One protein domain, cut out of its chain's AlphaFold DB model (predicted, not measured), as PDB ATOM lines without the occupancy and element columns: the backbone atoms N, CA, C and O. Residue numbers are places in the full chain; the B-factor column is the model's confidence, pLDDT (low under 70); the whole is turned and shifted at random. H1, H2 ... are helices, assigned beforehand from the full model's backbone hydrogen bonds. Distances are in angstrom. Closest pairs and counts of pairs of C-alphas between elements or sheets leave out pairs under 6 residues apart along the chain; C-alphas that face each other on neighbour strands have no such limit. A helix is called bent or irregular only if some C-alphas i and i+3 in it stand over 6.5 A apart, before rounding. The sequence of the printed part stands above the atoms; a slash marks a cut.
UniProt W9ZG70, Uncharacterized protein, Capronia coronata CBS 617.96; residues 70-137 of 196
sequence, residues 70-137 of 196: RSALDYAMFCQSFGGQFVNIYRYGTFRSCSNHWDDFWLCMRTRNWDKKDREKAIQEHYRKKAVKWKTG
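What this domain is: This is residues 70 to 137 of the 196 residues of an uncharacterized protein of Capronia coronata CBS 617.96 (UniProt W9ZG70). The longest helix, H4, folds back along H3, meeting it near their shared link, and its far end, residues 131 to 135, sticks out. H3 is in the middle of a loose, flat arrangement, with H1 side by side with it and running opposite ways, while H2 sits beyond the end of H1 at one end of the long axis and touches no helix. The printed part has 68 residues with four named helices, in the order H1, H2, H3, H4, and no named strand; its class is all helix. It is loose, with a radius of gyration of the C-alphas of 14.4 A, and the C-alphas span 44 by 28 by 12 A.

How they stand to each other: H4, residues 116 to 135, and H3, residues 99 to 111, form a helical hairpin with a tight link of 4 residues. They only just touch, with 3 pairs of C-alphas within 8 A, the closest being those of Thr 111 and Arg 119 at 5.6 A. Their lines stand at a shallow tilt of 14 degrees, opposite ways. H3 touches H4 with residues 107 to 111 alone, and H4 touches H3 with residues 119 to 123 alone. H1, residues 70 to 80, touches H3, and the closest C-alphas, those of Ala 76 and His 101, are 4.8 A apart. These two run opposite ways at a shallow tilt of 26 degrees. H2, residues 82 to 92, is close to H1 but not clearly touching it; the closest C-alphas, those of Phe 78 and Gly 84, are 6.2 A apart. H1 and H2 run the same way at a steep tilt of 46 degrees. H4 is apart from H1 and from H2, and H2 and H3 are apart too. In H1, H3 and H4 every O i to N i+4 pair is within hydrogen-bond range, and in H2 5 of 7 are.

Where its parts are: H4 runs 28.4 A from C-alpha 116 at (223.130, 182.578, 352.404) to C-alpha 135 at (241.114, 163.712, 363.790). H3 is 18.0 A long from first to last C-alpha. H1 is 15.4 A long and begins at C-alpha 70, at (239.273, 183.101, 344.733). H2 is 14.4 A long and irregular, with C-alphas 84 and 87 7.2 A apart.

The domain as a whole: The two C-alphas farthest apart, those of Tyr 90 and Asp 115, are 44.7 A from each other. Residues 131 to 137, of which 131 to 135 belong to H4, stand free. The printed part has no cut. The link from H1 to H2 is tight, with 1 residue, and that from H2 to H3 is short, with 6 residues; no link is long. The mean pLDDT of the printed part is 91.1, and no printed residue is under 70.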
ATOM      1  N   ARG A  70     238.010 182.640 345.316       94.12
ATOM      2  CA  ARG A  70     239.273 183.101 344.733       94.12
ATOM      3  C   ARG A  70     240.467 182.544 345.498       94.12
ATOM      4  O   ARG A  70     241.329 181.925 344.893       94.12
ATOM      5  N   SER A  71     240.446 182.665 346.823       94.25
ATOM      6  CA  SER A  71     241.499 182.107 347.667       94.25
ATOM      7  C   SER A  71     241.564 180.582 347.552       94.25
ATOM      8  O   SER A  71     242.646 180.025 347.400       94.25
ATOM      9  N   ALA A  72     240.412 179.898 347.527       94.50
ATOM     10  CA  ALA A  72     240.363 178.448 347.336       94.50
ATOM     11  C   ALA A  72     240.999 178.002 346.003       94.50
ATOM     12  O   ALA A  72     241.733 177.013 345.975       94.50
ATOM     13  N   LEU A  73     240.774 178.752 344.916       95.19
ATOM     14  CA  LEU A  73     241.427 178.510 343.628       95.19
ATOM     15  C   LEU A  73     242.940 178.729 343.709       95.19
ATOM     16  O   LEU A  73     243.702 177.874 343.259       95.19
ATOM     17  N   ASP A  74     243.370 179.849 344.287       95.06
ATOM     18  CA  ASP A  74     244.788 180.190 344.391       95.06
ATOM     19  C   ASP A  74     245.547 179.112 345.184       95.06
ATOM     20  O   ASP A  74     246.608 178.659 344.754       95.06
ATOM     21  N   TYR A  75     244.965 178.592 346.271       92.81
ATOM     22  CA  TYR A  75     245.544 177.472 347.021       92.81
ATOM     23  C   TYR A  75     245.579 176.161 346.229       92.81
ATOM     24  O   TYR A  75     246.580 175.442 346.282       92.81
ATOM     25  N   ALA A  76     244.518 175.834 345.484       93.81
ATOM     26  CA  ALA A  76     244.481 174.629 344.658       93.81
ATOM     27  C   ALA A  76     245.548 174.672 343.552       93.81
ATOM     28  O   ALA A  76     246.285 173.701 343.357       93.81
ATOM     29  N   MET A  77     245.686 175.819 342.888       91.56
ATOM     30  CA  MET A  77     246.681 176.031 341.841       91.56
ATOM     31  C   MET A  77     248.102 176.060 342.396       91.56
ATOM     32  O   MET A  77     248.994 175.430 341.827       91.56
ATOM     33  N   PHE A  78     248.325 176.726 343.530       90.69
ATOM     34  CA  PHE A  78     249.629 176.754 344.188       90.69
ATOM     35  C   PHE A  78     250.070 175.354 344.628       90.69
ATOM     36  O   PHE A  78     251.222 174.975 344.431       90.69
ATOM     37  N   CYS A  79     249.138 174.551 345.150       90.94
ATOM     38  CA  CYS A  79     249.401 173.160 345.495       90.94
ATOM     39  C   CYS A  79     249.733 172.318 344.257       90.94
ATOM     40  O   CYS A  79     250.628 171.483 344.326       90.94
ATOM     41  N   GLN A  80     249.045 172.515 343.130       88.75
ATOM     42  CA  GLN A  80     249.323 171.767 341.900       88.75
ATOM     43  C   GLN A  80     250.629 172.209 341.218       88.75
ATOM     44  O   GLN A  80     251.234 171.447 340.462       88.75
ATOM     45  N   SER A  81     251.066 173.439 341.472       90.50
ATOM     46  CA  SER A  81     252.255 174.016 340.854       90.50
ATOM     47  C   SER A  81     253.539 173.337 341.336       90.50
ATOM     48  O   SER A  81     253.718 173.038 342.519       90.50
ATOM     49  N   PHE A  82     254.487 173.152 340.413       83.00
ATOM     50  CA  PHE A  82     255.764 172.487 340.691       83.00
ATOM     51  C   PHE A  82     256.578 173.187 341.790       83.00
ATOM     52  O   PHE A  82     257.177 172.518 342.628       83.00
ATOM     53  N   GLY A  83     256.534 174.523 341.849       84.00
ATOM     54  CA  GLY A  83     257.258 175.304 342.858       84.00
ATOM     55  C   GLY A  83     256.860 174.974 344.303       84.00
ATOM     56  O   GLY A  83     257.725 174.911 345.170       84.00
ATOM     57  N   GLY A  84     255.580 174.688 344.562       78.06
ATOM     58  CA  GLY A  84     255.095 174.299 345.892       78.06
ATOM     59  C   GLY A  84     255.301 172.814 346.215       78.06
ATOM     60  O   GLY A  84     255.388 172.431 347.383       78.06
ATOM     61  N   GLN A  85     255.408 171.960 345.193       88.81
ATOM     62  CA  GLN A  85     255.553 170.507 345.349       88.81
ATOM     63  C   GLN A  85     257.000 170.017 345.321       88.81
ATOM     64  O   GLN A  85     257.247 168.891 345.751       88.81
ATOM     65  N   PHE A  86     257.957 170.840 344.876       90.44
ATOM     66  CA  PHE A  86     259.360 170.448 344.711       90.44
ATOM     67  C   PHE A  86     259.978 169.833 345.981       90.44
ATOM     68  O   PHE A  86     260.671 168.820 345.927       90.44
ATOM     69  N   VAL A  87     259.671 170.384 347.157       89.25
ATOM     70  CA  VAL A  87     260.183 169.841 348.425       89.25
ATOM     71  C   VAL A  87     259.571 168.474 348.750       89.25
ATOM     72  O   VAL A  87     260.264 167.613 349.287       89.25
ATOM     73  N   ASN A  88     258.297 168.244 348.410       89.12
ATOM     74  CA  ASN A  88     257.633 166.955 348.639       89.12
ATOM     75  C   ASN A  88     258.174 165.869 347.705       89.12
ATOM     76  O   ASN A  88     258.451 164.769 348.174       89.12
ATOM     77  N   ILE A  89     258.391 166.180 346.423       92.69
ATOM     78  CA  ILE A  89     259.024 165.239 345.487       92.69
ATOM     79  C   ILE A  89     260.476 164.951 345.892       92.69
ATOM     80  O   ILE A  89     260.882 163.796 345.869       92.69
ATOM     81  N   TYR A  90     261.229 165.956 346.351       91.94
ATOM     82  CA  TYR A  90     262.598 165.763 346.837       91.94
ATOM     83  C   TYR A  90     262.665 164.895 348.106       91.94
ATOM     84  O   TYR A  90     263.516 164.016 348.194       91.94
ATOM     85  N   ARG A  91     261.773 165.110 349.087       93.75
ATOM     86  CA  ARG A  91     261.771 164.347 350.350       93.75
ATOM     87  C   ARG A  91     261.143 162.961 350.244       93.75
ATOM     88  O   ARG A  91     261.660 162.024 350.840       93.75
ATOM     89  N   TYR A  92     260.007 162.850 349.564       91.75
ATOM     90  CA  TYR A  92     259.156 161.657 349.602       91.75
ATOM     91  C   TYR A  92     259.052 160.943 348.251       91.75
ATOM     92  O   TYR A  92     258.460 159.872 348.181       91.75
ATOM     93  N   GLY A  93     259.588 161.512 347.164       92.25
ATOM     94  CA  GLY A  93     259.525 160.896 345.836       92.25
ATOM     95  C   GLY A  93     258.130 160.902 345.197       92.25
ATOM     96  O   GLY A  93     257.942 160.320 344.132       92.25
ATOM     97  N   THR A  94     257.151 161.580 345.802       89.56
ATOM     98  CA  THR A  94     255.760 161.614 345.329       89.56
ATOM     99  C   THR A  94     255.167 163.016 345.415       89.56
ATOM    100  O   THR A  94     255.471 163.768 346.343       89.56
ATOM    101  N   PHE A  95     254.260 163.352 344.496       89.00
ATOM    102  CA  PHE A  95     253.441 164.560 344.609       89.00
ATOM    103  C   PHE A  95     252.436 164.424 345.753       89.00
ATOM    104  O   PHE A  95     251.798 163.382 345.912       89.00
ATOM    105  N   ARG A  96     252.257 165.489 346.540       87.38
ATOM    106  CA  ARG A  96     251.238 165.492 347.592       87.38
ATOM    107  C   ARG A  96     249.848 165.622 346.972       87.38
ATOM    108  O   ARG A  96     249.647 166.416 346.059       87.38
ATOM    109  N   SER A  97     248.870 164.874 347.489       89.00
ATOM    110  CA  SER A  97     247.482 164.976 347.019       89.00
ATOM    111  C   SER A  97     246.900 166.360 347.338       89.00
ATOM    112  O   SER A  97     246.712 166.708 348.505       89.00
ATOM    113  N   CYS A  98     246.592 167.137 346.297       90.25
ATOM    114  CA  CYS A  98     245.969 168.465 346.390       90.25
ATOM    115  C   CYS A  98     244.431 168.429 346.392       90.25
ATOM    116  O   CYS A  98     243.792 169.477 346.305       90.25
ATOM    117  N   SER A  99     243.827 167.241 346.496       91.31
ATOM    118  CA  SER A  99     242.369 167.031 346.452       91.31
ATOM    119  C   SER A  99     241.602 167.923 347.429       91.31
ATOM    120  O   SER A  99     240.650 168.578 347.027       91.31
ATOM    121  N   ASN A 100     242.085 168.063 348.667       90.88
ATOM    122  CA  ASN A 100     241.410 168.873 349.685       90.88
ATOM    123  C   ASN A 100     241.219 170.349 349.275       90.88
ATOM    124  O   ASN A 100     240.230 170.957 349.666       90.88
ATOM    125  N   HIS A 101     242.160 170.937 348.525       93.69
ATOM    126  CA  HIS A 101     242.038 172.327 348.064       93.69
ATOM    127  C   HIS A 101     241.073 172.445 346.879       93.69
ATOM    128  O   HIS A 101     240.311 173.405 346.786       93.69
ATOM    129  N   TRP A 102     241.063 171.442 346.001       94.38
ATOM    130  CA  TRP A 102     240.093 171.354 344.912       94.38
ATOM    131  C   TRP A 102     238.667 171.134 345.418       94.38
ATOM    132  O   TRP A 102     237.738 171.721 344.868       94.38
ATOM    133  N   ASP A 103     238.487 170.347 346.479       94.69
ATOM    134  CA  ASP A 103     237.183 170.135 347.110       94.69
ATOM    135  C   ASP A 103     236.617 171.449 347.671       94.69
ATOM    136  O   ASP A 103     235.444 171.754 347.449       94.69
ATOM    137  N   ASP A 104     237.457 172.262 348.326       94.19
ATOM    138  CA  ASP A 104     237.082 173.593 348.823       94.19
ATOM    139  C   ASP A 104     236.660 174.517 347.653       94.19
ATOM    140  O   ASP A 104     235.627 175.189 347.714       94.19
ATOM    141  N   PHE A 105     237.411 174.509 346.544       95.44
ATOM    142  CA  PHE A 105     237.081 175.291 345.346       95.44
ATOM    143  C   PHE A 105     235.743 174.869 344.720       95.44
ATOM    144  O   PHE A 105     234.881 175.713 344.455       95.44
ATOM    145  N   TRP A 106     235.539 173.568 344.506       94.81
ATOM    146  CA  TRP A 106     234.308 173.053 343.904       94.81
ATOM    147  C   TRP A 106     233.095 173.252 344.802       94.81
ATOM    148  O   TRP A 106     232.010 173.536 344.289       94.81
ATOM    149  N   LEU A 107     233.265 173.136 346.121       94.88
ATOM    150  CA  LEU A 107     232.230 173.497 347.079       94.88
ATOM    151  C   LEU A 107     231.832 174.960 346.890       94.88
ATOM    152  O   LEU A 107     230.661 175.224 346.638       94.88
ATOM    153  N   CYS A 108     232.800 175.880 346.906       94.44
ATOM    154  CA  CYS A 108     232.532 177.308 346.764       94.44
ATOM    155  C   CYS A 108     231.814 177.646 345.449       94.44
ATOM    156  O   CYS A 108     230.810 178.359 345.438       94.44
ATOM    157  N   MET A 109     232.288 177.081 344.335       93.62
ATOM    158  CA  MET A 109     231.675 177.279 343.022       93.62
ATOM    159  C   MET A 109     230.244 176.734 342.963       93.62
ATOM    160  O   MET A 109     229.368 177.378 342.383       93.62
ATOM    161  N   ARG A 110     229.980 175.582 343.592       93.25
ATOM    162  CA  ARG A 110     228.649 174.961 343.641       93.25
ATOM    163  C   ARG A 110     227.678 175.744 344.523       93.25
ATOM    164  O   ARG A 110     226.527 175.925 344.141       93.25
ATOM    165  N   THR A 111     228.132 176.220 345.678       92.69
ATOM    166  CA  THR A 111     227.301 176.945 346.652       92.69
ATOM    167  C   THR A 111     227.156 178.433 346.331       92.69
ATOM    168  O   THR A 111     226.471 179.153 347.054       92.69
ATOM    169  N   ARG A 112     227.783 178.925 345.250       88.44
ATOM    170  CA  ARG A 112     227.739 180.341 344.848       88.44
ATOM    171  C   ARG A 112     226.318 180.857 344.617       88.44
ATOM    172  O   ARG A 112     226.053 182.019 344.895       88.44
ATOM    173  N   ASN A 113     225.432 180.008 344.098       90.06
ATOM    174  CA  ASN A 113     224.056 180.375 343.749       90.06
ATOM    175  C   ASN A 113     223.021 179.925 344.796       90.06
ATOM    176  O   ASN A 113     221.839 179.821 344.481       90.06
ATOM    177  N   TRP A 114     223.457 179.559 346.004       91.50
ATOM    178  CA  TRP A 114     222.564 179.131 347.084       91.50
ATOM    179  C   TRP A 114     222.147 180.318 347.950       91.50
ATOM    180  O   TRP A 114     222.798 181.365 347.937       91.50
ATOM    181  N   ASP A 115     221.078 180.140 348.728       93.00
ATOM    182  CA  ASP A 115     220.744 181.087 349.788       93.00
ATOM    183  C   ASP A 115     221.890 181.165 350.807       93.00
ATOM    184  O   ASP A 115     222.605 180.184 351.047       93.00
ATOM    185  N   LYS A 116     222.063 182.336 351.428       89.75
ATOM    186  CA  LYS A 116     223.130 182.578 352.404       89.75
ATOM    187  C   LYS A 116     223.107 181.540 353.532       89.75
ATOM    188  O   LYS A 116     224.161 181.017 353.884       89.75
ATOM    189  N   LYS A 117     221.923 181.180 354.042       91.00
ATOM    190  CA  LYS A 117     221.785 180.220 355.150       91.00
ATOM    191  C   LYS A 117     222.178 178.801 354.748       91.00
ATOM    192  O   LYS A 117     222.798 178.086 355.532       91.00
ATOM    193  N   ASP A 118     221.821 178.388 353.536       92.31
ATOM    194  CA  ASP A 118     222.126 177.043 353.042       92.31
ATOM    195  C   ASP A 118     223.604 176.911 352.665       92.31
ATOM    196  O   ASP A 118     224.224 175.876 352.916       92.31
ATOM    197  N   ARG A 119     224.197 177.986 352.130       92.94
ATOM    198  CA  ARG A 119     225.636 178.076 351.874       92.94
ATOM    199  C   ARG A 119     226.443 177.938 353.163       92.94
ATOM    200  O   ARG A 119     227.353 177.117 353.208       92.94
ATOM    201  N   GLU A 120     226.101 178.705 354.195       92.12
ATOM    202  CA  GLU A 120     226.801 178.675 355.487       92.12
ATOM    203  C   GLU A 120     226.772 177.274 356.107       92.12
ATOM    204  O   GLU A 120     227.813 176.753 356.504       92.12
ATOM    205  N   LYS A 121     225.608 176.611 356.095       92.69
ATOM    206  CA  LYS A 121     225.465 175.227 356.577       92.69
ATOM    207  C   LYS A 121     226.307 174.231 355.779       92.69
ATOM    208  O   LYS A 121     226.915 173.334 356.357       92.69
ATOM    209  N   ALA A 122     226.348 174.366 354.454       93.12
ATOM    210  CA  ALA A 122     227.121 173.469 353.598       93.12
ATOM    211  C   ALA A 122     228.632 173.622 353.808       93.12
ATOM    212  O   ALA A 122     229.351 172.621 353.857       93.12
ATOM    213  N   ILE A 123     229.103 174.863 353.960       93.56
ATOM    214  CA  ILE A 123     230.502 175.174 354.271       93.56
ATOM    215  C   ILE A 123     230.864 174.622 355.653       93.56
ATOM    216  O   ILE A 123     231.851 173.897 355.782       93.56
ATOM    217  N   GLN A 124     230.027 174.875 356.657       92.81
ATOM    218  CA  GLN A 124     230.223 174.381 358.017       92.81
ATOM    219  C   GLN A 124     230.326 172.848 358.056       92.81
ATOM    220  O   GLN A 124     231.272 172.301 358.624       92.81
ATOM    221  N   GLU A 125     229.413 172.139 357.384       93.12
ATOM    222  CA  GLU A 125     229.431 170.673 357.330       93.12
ATOM    223  C   GLU A 125     230.664 170.130 356.594       93.12
ATOM    224  O   GLU A 125     231.218 169.098 356.981       93.12
ATOM    225  N   HIS A 126     231.133 170.814 355.550       93.50
ATOM    226  CA  HIS A 126     232.367 170.446 354.854       93.50
ATOM    227  C   HIS A 126     233.590 170.554 355.767       93.50
ATOM    228  O   HIS A 126     234.367 169.601 355.875       93.50
ATOM    229  N   TYR A 127     233.733 171.668 356.489       92.50
ATOM    230  CA  TYR A 127     234.809 171.842 357.466       92.50
ATOM    231  C   TYR A 127     234.701 170.863 358.635       92.50
ATOM    232  O   TYR A 127     235.727 170.349 359.091       92.50
ATOM    233  N   ARG A 128     233.481 170.519 359.060       92.31
ATOM    234  CA  ARG A 128     233.244 169.481 360.065       92.31
ATOM    235  C   ARG A 128     233.751 168.123 359.591       92.31
ATOM    236  O   ARG A 128     234.565 167.504 360.274       92.31
ATOM    237  N   LYS A 129     233.354 167.685 358.392       92.12
ATOM    238  CA  LYS A 129     233.824 166.426 357.783       92.12
ATOM    239  C   LYS A 129     235.339 166.406 357.613       92.12
ATOM    240  O   LYS A 129     235.981 165.400 357.915       92.12
ATOM    241  N   LYS A 130     235.922 167.525 357.178       90.81
ATOM    242  CA  LYS A 130     237.373 167.693 357.035       90.81
ATOM    243  C   LYS A 130     238.068 167.524 358.383       90.81
ATOM    244  O   LYS A 130     238.998 166.734 358.486       90.81
ATOM    245  N   ALA A 131     237.591 168.194 359.429       89.88
ATOM    246  CA  ALA A 131     238.151 168.068 360.769       89.88
ATOM    247  C   ALA A 131     238.017 166.650 361.332       89.88
ATOM    248  O   ALA A 131     238.965 166.162 361.935       89.88
ATOM    249  N   VAL A 132     236.888 165.969 361.107       89.94
ATOM    250  CA  VAL A 132     236.729 164.558 361.492       89.94
ATOM    251  C   VAL A 132     237.772 163.697 360.783       89.94
ATOM    252  O   VAL A 132     238.502 162.990 361.461       89.94
ATOM    253  N   LYS A 133     237.937 163.835 359.461       88.00
ATOM    254  CA  LYS A 133     238.944 163.091 358.683       88.00
ATOM    255  C   LYS A 133     240.370 163.295 359.203       88.00
ATOM    256  O   LYS A 133     241.146 162.348 359.211       88.00
ATOM    257  N   TRP A 134     240.722 164.513 359.622       84.19
ATOM    258  CA  TRP A 134     242.040 164.794 360.202       84.19
ATOM    259  C   TRP A 134     242.189 164.250 361.624       84.19
ATOM    260  O   TRP A 134     243.264 163.779 361.971       84.19
ATOM    261  N   LYS A 135     241.123 164.277 362.431       85.50
ATOM    262  CA  LYS A 135     241.114 163.712 363.790       85.50
ATOM    263  C   LYS A 135     241.174 162.183 363.792       85.50
ATOM    264  O   LYS A 135     241.800 161.611 364.669       85.50
ATOM    265  N   THR A 136     240.525 161.537 362.826       84.25
ATOM    266  CA  THR A 136     240.497 160.074 362.671       84.25
ATOM    267  C   THR A 136     241.544 159.563 361.681       84.25
ATOM    268  O   THR A 136     241.476 158.410 361.265       84.25
ATOM    269  N   GLY A 137     242.445 160.431 361.214       83.00
ATOM    270  CA  GLY A 137     243.542 160.031 360.338       83.00
ATOM    271  C   GLY A 137     244.546 159.131 361.068       83.00
ATOM    272  O   GLY A 137     244.395 158.906 362.269       83.00
TER     273      GLY A 137